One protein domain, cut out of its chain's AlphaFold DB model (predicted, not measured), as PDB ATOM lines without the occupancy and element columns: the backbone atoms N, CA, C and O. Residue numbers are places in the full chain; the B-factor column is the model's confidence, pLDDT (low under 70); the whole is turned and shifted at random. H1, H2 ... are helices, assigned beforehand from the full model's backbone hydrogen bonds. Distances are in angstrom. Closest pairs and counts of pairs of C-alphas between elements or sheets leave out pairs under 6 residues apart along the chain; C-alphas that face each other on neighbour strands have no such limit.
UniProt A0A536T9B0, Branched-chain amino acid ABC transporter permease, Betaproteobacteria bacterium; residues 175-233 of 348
ATOM      1  N   ARG A 175      -5.171 -37.758 -78.802       91.31
ATOM      2  CA  ARG A 175      -5.823 -36.472 -78.488       91.31
ATOM      3  C   ARG A 175      -5.136 -35.737 -77.353       91.31
ATOM      4  O   ARG A 175      -4.834 -34.553 -77.503       91.31
ATOM      5  N   SER A 176      -4.796 -36.436 -76.277       92.12
ATOM      6  CA  SER A 176      -4.017 -35.853 -75.176       92.12
ATOM      7  C   SER A 176      -2.667 -35.303 -75.660       92.12
ATOM      8  O   SER A 176      -2.265 -34.196 -75.293       92.12
ATOM      9  N   GLY A 177      -2.005 -36.030 -76.564       91.31
ATOM     10  CA  GLY A 177      -0.781 -35.609 -77.238       91.31
ATOM     11  C   GLY A 177      -0.962 -34.316 -78.030       91.31
ATOM     12  O   GLY A 177      -0.128 -33.424 -77.915       91.31
ATOM     13  N   THR A 178      -2.066 -34.145 -78.766       91.38
ATOM     14  CA  THR A 178      -2.311 -32.897 -79.515       91.38
ATOM     15  C   THR A 178      -2.403 -31.664 -78.616       91.38
ATOM     16  O   THR A 178      -1.832 -30.627 -78.950       91.38
ATOM     17  N   VAL A 179      -3.026 -31.774 -77.439       92.75
ATOM     18  CA  VAL A 179      -3.087 -30.673 -76.459       92.75
ATOM     19  C   VAL A 179      -1.694 -30.355 -75.909       92.75
ATOM     20  O   VAL A 179      -1.324 -29.187 -75.762       92.75
ATOM     21  N   LEU A 180      -0.882 -31.388 -75.663       91.81
ATOM     22  CA  LEU A 180       0.512 -31.223 -75.259       91.81
ATOM     23  C   LEU A 180       1.326 -30.507 -76.349       91.81
ATOM     24  O   LEU A 180       2.054 -29.561 -76.044       91.81
ATOM     25  N   LEU A 181       1.153 -30.895 -77.619       92.31
ATOM     26  CA  LEU A 181       1.780 -30.234 -78.768       92.31
ATOM     27  C   LEU A 181       1.409 -28.748 -78.819       92.31
ATOM     28  O   LEU A 181       2.303 -27.909 -78.921       92.31
ATOM     29  N   MET A 182       0.123 -28.408 -78.676       94.50
ATOM     30  CA  MET A 182      -0.337 -27.013 -78.613       94.50
ATOM     31  C   MET A 182       0.374 -26.241 -77.490       94.50
ATOM     32  O   MET A 182       0.879 -25.140 -77.716       94.50
ATOM     33  N   ALA A 183       0.480 -26.820 -76.293       93.12
ATOM     34  CA  ALA A 183       1.138 -26.175 -75.157       93.12
ATOM     35  C   ALA A 183       2.644 -25.941 -75.388       93.12
ATOM     36  O   ALA A 183       3.151 -24.860 -75.076       93.12
ATOM     37  N   TYR A 184       3.360 -26.916 -75.958       91.19
ATOM     38  CA  TYR A 184       4.794 -26.792 -76.244       91.19
ATOM     39  C   TYR A 184       5.092 -25.835 -77.396       91.19
ATOM     40  O   TYR A 184       5.967 -24.981 -77.253       91.19
ATOM     41  N   ILE A 185       4.346 -25.927 -78.501       92.44
ATOM     42  CA  ILE A 185       4.488 -25.019 -79.651       92.44
ATOM     43  C   ILE A 185       4.227 -23.585 -79.206       92.44
ATOM     44  O   ILE A 185       4.999 -22.678 -79.505       92.44
ATOM     45  N   GLY A 186       3.156 -23.378 -78.446       91.50
ATOM     46  CA  GLY A 186       2.809 -22.081 -77.890       91.50
ATOM     47  C   GLY A 186       3.834 -21.550 -76.884       91.50
ATOM     48  O   GLY A 186       4.149 -20.359 -76.887       91.50
ATOM     49  N   GLY A 187       4.393 -22.438 -76.061       90.94
ATOM     50  CA  GLY A 187       5.423 -22.157 -75.064       90.94
ATOM     51  C   GLY A 187       4.902 -22.262 -73.632       90.94
ATOM     52  O   GLY A 187       4.225 -21.365 -73.134       90.94
ATOM     53  N   VAL A 188       5.309 -23.315 -72.918       86.31
ATOM     54  CA  VAL A 188       4.893 -23.606 -71.527       86.31
ATOM     55  C   VAL A 188       5.425 -22.617 -70.478       86.31
ATOM     56  O   VAL A 188       5.022 -22.651 -69.318       86.31
ATOM     57  N   GLY A 189       6.359 -21.741 -70.858       82.88
ATOM     58  CA  GLY A 189       6.943 -20.736 -69.965       82.88
ATOM     59  C   GLY A 189       6.086 -19.478 -69.781       82.88
ATOM     60  O   GLY A 189       6.369 -18.679 -68.891       82.88
ATOM     61  N   ARG A 190       5.056 -19.268 -70.612       86.75
ATOM     62  CA  ARG A 190       4.193 -18.076 -70.565       86.75
ATOM     63  C   ARG A 190       2.726 -18.481 -70.557       86.75
ATOM     64  O   ARG A 190       2.326 -19.353 -71.313       86.75
ATOM     65  N   PHE A 191       1.914 -17.774 -69.772       89.25
ATOM     66  CA  PHE A 191       0.480 -18.057 -69.639       89.25
ATOM     67  C   PHE A 191      -0.275 -18.031 -70.981       89.25
ATOM     68  O   PHE A 191      -1.088 -18.902 -71.258       89.25
ATOM     69  N   VAL A 192       0.037 -17.058 -71.843       89.94
ATOM     70  CA  VAL A 192      -0.598 -16.901 -73.168       89.94
ATOM     71  C   VAL A 192      -0.055 -17.909 -74.196       89.94
ATOM     72  O   VAL A 192      -0.640 -18.083 -75.260       89.94
ATOM     73  N   GLY A 193       1.046 -18.602 -73.882       91.00
ATOM     74  CA  GLY A 193       1.709 -19.540 -74.785       91.00
ATOM     75  C   GLY A 193       0.771 -20.611 -75.330       91.00
ATOM     76  O   GLY A 193       0.527 -20.604 -76.536       91.00
ATOM     77  N   PRO A 194       0.182 -21.474 -74.484       93.75
ATOM     78  CA  PRO A 194      -0.723 -22.528 -74.937       93.75
ATOM     79  C   PRO A 194      -1.906 -22.030 -75.779       93.75
ATOM     80  O   PRO A 194      -2.318 -22.722 -76.702       93.75
ATOM     81  N   VAL A 195      -2.408 -20.814 -75.528       93.75
ATOM     82  CA  VAL A 195      -3.484 -20.203 -76.329       93.75
ATOM     83  C   VAL A 195      -3.007 -19.914 -77.755       93.75
ATOM     84  O   VAL A 195      -3.678 -20.284 -78.714       93.75
ATOM     85  N   ILE A 196      -1.825 -19.307 -77.908       93.44
ATOM     86  CA  ILE A 196      -1.215 -19.064 -79.227       93.44
ATOM     87  C   ILE A 196      -0.951 -20.392 -79.940       93.44
ATOM     88  O   ILE A 196      -1.240 -20.523 -81.126       93.44
ATOM     89  N   GLY A 197      -0.432 -21.384 -79.216       93.19
ATOM     90  CA  GLY A 197      -0.166 -22.706 -79.768       93.19
ATOM     91  C   GLY A 197      -1.428 -23.421 -80.247       93.19
ATOM     92  O   GLY A 197      -1.408 -23.987 -81.335       93.19
ATOM     93  N   ALA A 198      -2.532 -23.334 -79.500       94.38
ATOM     94  CA  ALA A 198      -3.828 -23.862 -79.918       94.38
ATOM     95  C   ALA A 198      -4.331 -23.179 -81.197       94.38
ATOM     96  O   ALA A 198      -4.663 -23.862 -82.158       94.38
ATOM     97  N   VAL A 199      -4.298 -21.842 -81.259       94.75
ATOM     98  CA  VAL A 199      -4.718 -21.090 -82.457       94.75
ATOM     99  C   VAL A 199      -3.880 -21.471 -83.679       94.75
ATOM    100  O   VAL A 199      -4.438 -21.777 -84.730       94.75
ATOM    101  N   VAL A 200      -2.551 -21.485 -83.546       94.19
ATOM    102  CA  VAL A 200      -1.636 -21.801 -84.654       94.19
ATOM    103  C   VAL A 200      -1.803 -23.245 -85.108       94.19
ATOM    104  O   VAL A 200      -1.897 -23.491 -86.308       94.19
ATOM    105  N   LEU A 201      -1.863 -24.195 -84.173       93.69
ATOM    106  CA  LEU A 201      -1.979 -25.610 -84.509       93.69
ATOM    107  C   LEU A 201      -3.333 -25.925 -85.151       93.69
ATOM    108  O   LEU A 201      -3.364 -26.611 -86.167       93.69
ATOM    109  N   THR A 202      -4.434 -25.389 -84.617       93.56
ATOM    110  CA  THR A 202      -5.766 -25.566 -85.210       93.56
ATOM    111  C   THR A 202      -5.854 -24.911 -86.587       93.56
ATOM    112  O   THR A 202      -6.364 -25.526 -87.521       93.56
ATOM    113  N   TRP A 203      -5.313 -23.699 -86.758       93.62
ATOM    114  CA  TRP A 203      -5.268 -23.040 -88.065       93.62
ATOM    115  C   TRP A 203      -4.454 -23.844 -89.085       93.62
ATOM    116  O   TRP A 203      -4.893 -24.019 -90.225       93.62
ATOM    117  N   LEU A 204      -3.303 -24.379 -88.668       92.19
ATOM    118  CA  LEU A 204      -2.450 -25.207 -89.512       92.19
ATOM    119  C   LEU A 204      -3.142 -26.524 -89.879       92.19
ATOM    120  O   LEU A 204      -3.108 -26.918 -91.037       92.19
ATOM    121  N   GLN A 205      -3.814 -27.168 -88.924       91.38
ATOM    122  CA  GLN A 205      -4.592 -28.384 -89.154       91.38
ATOM    123  C   GLN A 205      -5.696 -28.158 -90.193       91.38
ATOM    124  O   GLN A 205      -5.759 -28.891 -91.178       91.38
ATOM    125  N   VAL A 206      -6.533 -27.132 -90.008       91.44
ATOM    126  CA  VAL A 206      -7.637 -26.828 -90.934       91.44
ATOM    127  C   VAL A 206      -7.092 -26.477 -92.318       91.44
ATOM    128  O   VAL A 206      -7.545 -27.042 -93.310       91.44
ATOM    129  N   SER A 207      -6.071 -25.622 -92.388       90.75
ATOM    130  CA  SER A 207      -5.494 -25.189 -93.665       90.75
ATOM    131  C   SER A 207      -4.818 -26.346 -94.403       90.75
ATOM    132  O   SER A 207      -5.133 -26.601 -95.562       90.75
ATOM    133  N   LEU A 208      -3.920 -27.088 -93.745       89.00
ATOM    134  CA  LEU A 208      -3.176 -28.177 -94.384       89.00
ATOM    135  C   LEU A 208      -4.066 -29.351 -94.773       89.00
ATOM    136  O   LEU A 208      -3.834 -29.926 -95.831       89.00
ATOM    137  N   SER A 209      -5.086 -29.681 -93.974       88.56
ATOM    138  CA  SER A 209      -6.022 -30.761 -94.320       88.56
ATOM    139  C   SER A 209      -6.761 -30.507 -95.640       88.56
ATOM    140  O   SER A 209      -7.106 -31.458 -96.335       88.56
ATOM    141  N   GLY A 210      -6.946 -29.236 -96.021       86.19
ATOM    142  CA  GLY A 210      -7.520 -28.852 -97.312       86.19
ATOM    143  C   GLY A 210      -6.532 -28.890 -98.486       86.19
ATOM    144  O   GLY A 210      -6.964 -28.988 -99.631       86.19
ATOM    145  N   TYR A 211      -5.221 -28.821 -98.228       84.69
ATOM    146  CA  TYR A 211      -4.185 -28.793 -99.271       84.69
ATOM    147  C   TYR A 211      -3.508 -30.144 -99.512       84.69
ATOM    148  O   TYR A 211      -3.158 -30.447-100.651       84.69
ATOM    149  N   THR A 212      -3.282 -30.937 -98.464       84.19
ATOM    150  CA  THR A 212      -2.496 -32.173 -98.535       84.19
ATOM    151  C   THR A 212      -3.089 -33.277 -97.668       84.19
ATOM    152  O   THR A 212      -3.536 -33.061 -96.542       84.19
ATOM    153  N   SER A 213      -3.033 -34.508 -98.180       82.62
ATOM    154  CA  SER A 213      -3.379 -35.706 -97.409       82.62
ATOM    155  C   SER A 213      -2.339 -36.023 -96.325       82.62
ATOM    156  O   SER A 213      -2.676 -36.666 -95.336       82.62
ATOM    157  N   ALA A 214      -1.099 -35.541 -96.467       85.81
ATOM    158  CA  ALA A 214       0.009 -35.776 -95.539       85.81
ATOM    159  C   ALA A 214       0.071 -34.748 -94.389       85.81
ATOM    160  O   ALA A 214       1.122 -34.551 -93.774       85.81
ATOM    161  N   TRP A 215      -1.036 -34.062 -94.086       87.06
ATOM    162  CA  TRP A 215      -1.081 -32.941 -93.137       87.06
ATOM    163  C   TRP A 215      -0.547 -33.285 -91.733       87.06
ATOM    164  O   TRP A 215       0.087 -32.441 -91.100       87.06
ATOM    165  N   LEU A 216      -0.723 -34.531 -91.269       87.75
ATOM    166  CA  LEU A 216      -0.164 -35.022 -89.999       87.75
ATOM    167  C   LEU A 216       1.372 -34.979 -89.978       87.75
ATOM    168  O   LEU A 216       1.968 -34.622 -88.961       87.75
ATOM    169  N   LEU A 217       2.018 -35.309 -91.102       88.81
ATOM    170  CA  LEU A 217       3.475 -35.292 -91.211       88.81
ATOM    171  C   LEU A 217       4.002 -33.858 -91.137       88.81
ATOM    172  O   LEU A 217       4.931 -33.583 -90.382       88.81
ATOM    173  N   TYR A 218       3.373 -32.930 -91.860       89.12
ATOM    174  CA  TYR A 218       3.723 -31.510 -91.791       89.12
ATOM    175  C   TYR A 218       3.545 -30.938 -90.390       89.12
ATOM    176  O   TYR A 218       4.383 -30.158 -89.940       89.12
ATOM    177  N   LEU A 219       2.498 -31.358 -89.675       88.69
ATOM    178  CA  LEU A 219       2.300 -30.968 -88.287       88.69
ATOM    179  C   LEU A 219       3.451 -31.461 -87.391       88.69
ATOM    180  O   LEU A 219       3.973 -30.692 -86.582       88.69
ATOM    181  N   GLY A 220       3.896 -32.709 -87.570       89.56
ATOM    182  CA  GLY A 220       5.051 -33.268 -86.859       89.56
ATOM    183  C   GLY A 220       6.371 -32.563 -87.194       89.56
ATOM    184  O   GLY A 220       7.149 -32.243 -86.295       89.56
ATOM    185  N   VAL A 221       6.609 -32.248 -88.471       89.88
ATOM    186  CA  VAL A 221       7.785 -31.477 -88.914       89.88
ATOM    187  C   VAL A 221       7.767 -30.073 -88.311       89.88
ATOM    188  O   VAL A 221       8.773 -29.625 -87.763       89.88
ATOM    189  N   PHE A 222       6.621 -29.392 -88.351       90.31
ATOM    190  CA  PHE A 222       6.450 -28.072 -87.747       90.31
ATOM    191  C   PHE A 222       6.723 -28.094 -86.238       90.31
ATOM    192  O   PHE A 222       7.416 -27.219 -85.712       90.31
ATOM    193  N   PHE A 223       6.238 -29.124 -85.542       88.69
ATOM    194  CA  PHE A 223       6.528 -29.331 -84.128       88.69
ATOM    195  C   PHE A 223       8.027 -29.522 -83.860       88.69
ATOM    196  O   PHE A 223       8.580 -28.840 -82.996       88.69
ATOM    197  N   MET A 224       8.702 -30.380 -84.632       89.75
ATOM    198  CA  MET A 224      10.149 -30.613 -84.515       89.75
ATOM    199  C   MET A 224      10.958 -29.334 -84.737       89.75
ATOM    200  O   MET A 224      11.841 -29.014 -83.942       89.75
ATOM    201  N   VAL A 225      10.622 -28.564 -85.777       87.94
ATOM    202  CA  VAL A 225      11.237 -27.257 -86.050       87.94
ATOM    203  C   VAL A 225      11.016 -26.309 -84.872       87.94
ATOM    204  O   VAL A 225      11.954 -25.655 -84.418       87.94
ATOM    205  N   THR A 226       9.802 -26.264 -84.324       86.88
ATOM    206  CA  THR A 226       9.492 -25.389 -83.188       86.88
ATOM    207  C   THR A 226      10.304 -25.767 -81.949       86.88
ATOM    208  O   THR A 226      10.871 -24.884 -81.315       86.88
ATOM    209  N   ILE A 227      10.446 -27.053 -81.621       85.50
ATOM    210  CA  ILE A 227      11.265 -27.483 -80.475       85.50
ATOM    211  C   ILE A 227      12.754 -27.209 -80.696       85.50
ATOM    212  O   ILE A 227      13.430 -26.752 -79.773       85.50
ATOM    213  N   LEU A 228      13.270 -27.476 -81.900       85.38
ATOM    214  CA  LEU A 228      14.698 -27.344 -82.189       85.38
ATOM    215  C   LEU A 228      15.152 -25.880 -82.222       85.38
ATOM    216  O   LEU A 228      16.228 -25.556 -81.726       85.38
ATOM    217  N   PHE A 229      14.337 -24.994 -82.802       82.50
ATOM    218  CA  PHE A 229      14.713 -23.595 -83.033       82.50
ATOM    219  C   PHE A 229      14.066 -22.607 -82.055       82.50
ATOM    220  O   PHE A 229      14.581 -21.504 -81.875       82.50
ATOM    221  N   ALA A 230      12.965 -22.978 -81.396       84.81
ATOM    222  CA  ALA A 230      12.230 -22.126 -80.463       84.81
ATOM    223  C   ALA A 230      11.964 -22.852 -79.126       84.81
ATOM    224  O   ALA A 230      10.812 -23.126 -78.785       84.81
ATOM    225  N   PRO A 231      12.996 -23.105 -78.295       79.75
ATOM    226  CA  PRO A 231      12.860 -23.867 -77.044       79.75
ATOM    227  C   PRO A 231      11.945 -23.204 -75.997       79.75
ATOM    228  O   PRO A 231      11.492 -23.853 -75.058       79.75
ATOM    229  N   SER A 232      11.654 -21.906 -76.147       84.00
ATOM    230  CA  SER A 232      10.685 -21.170 -75.319       84.00
ATOM    231  C   SER A 232       9.273 -21.093 -75.929       84.00
ATOM    232  O   SER A 232       8.386 -20.467 -75.341       84.00
ATOM    233  N   GLY A 233       9.055 -21.732 -77.085       88.00
ATOM    234  CA  GLY A 233       7.833 -21.693 -77.886       88.00
ATOM    235  C   GLY A 233       7.629 -20.383 -78.656       88.00
ATOM    236  O   GLY A 233       8.414 -19.433 -78.560       88.00
TER     237      GLY A 233
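This is residues 175 to 233 of the 348 residues of the protein "Branched-chain amino acid ABC transporter permease" of Betaproteobacteria bacterium (UniProt A0A536T9B0). The longest helix, H2, and H3 form a splayed helical hairpin, a V whose open end is filled by H1, set steeply across H2. The turn of the V stands free at residues 209 to 214, of which 209 to 211 belong to H2. The all-helix printed part has 59 residues, with H1, H2 and H3 in chain order and no named strand. It is compact, with a radius of gyration of the C-alphas of 11.0 A, yet elongated, spanning 33 by 20 by 18 A.

H2, residues 193 to 211, is 26.8 A long and begins at C-alpha 193 (1.709, -19.540, -74.785). H3, residues 215 to 229, is 20.9 A long and ends at C-alpha 229 (14.713, -23.595, -83.033). H1, residues 175 to 186, measures 16.8 A.

Helix packing is mostly crossed, with no pair at a shallow tilt. H2, with residues 201 to 209 alone, touches residues 215 to 219 of H3; the closest C-alphas, of Leu 208 and Trp 215, are 5.4 A apart. This hairpin runs opposite ways at 37 degrees, only just a steep tilt. H1 touches H2 at residues 193 to 201 alone, opposite ways at a steep tilt of 67 degrees; the closest C-alphas, of Gly 186 and Gly 197, are 3.6 A apart. Residues 181 to 185 of H1 touch residues 223 to 227 of H3, the same way at a steep tilt of 41 degrees; the closest C-alphas, of Ile 185 and Thr 226, are 6.1 A apart. Every O i to N i+4 pair is within hydrogen-bond range in H1 and H3, and 14 of 15 in H2.

The farthest C-alphas, of Phe 191 and Ser 213, are 33.1 A apart. The printed part has no cut; the link H1 to H2 is short and H2 to H3 tight. No printed residue is under 70 in pLDDT.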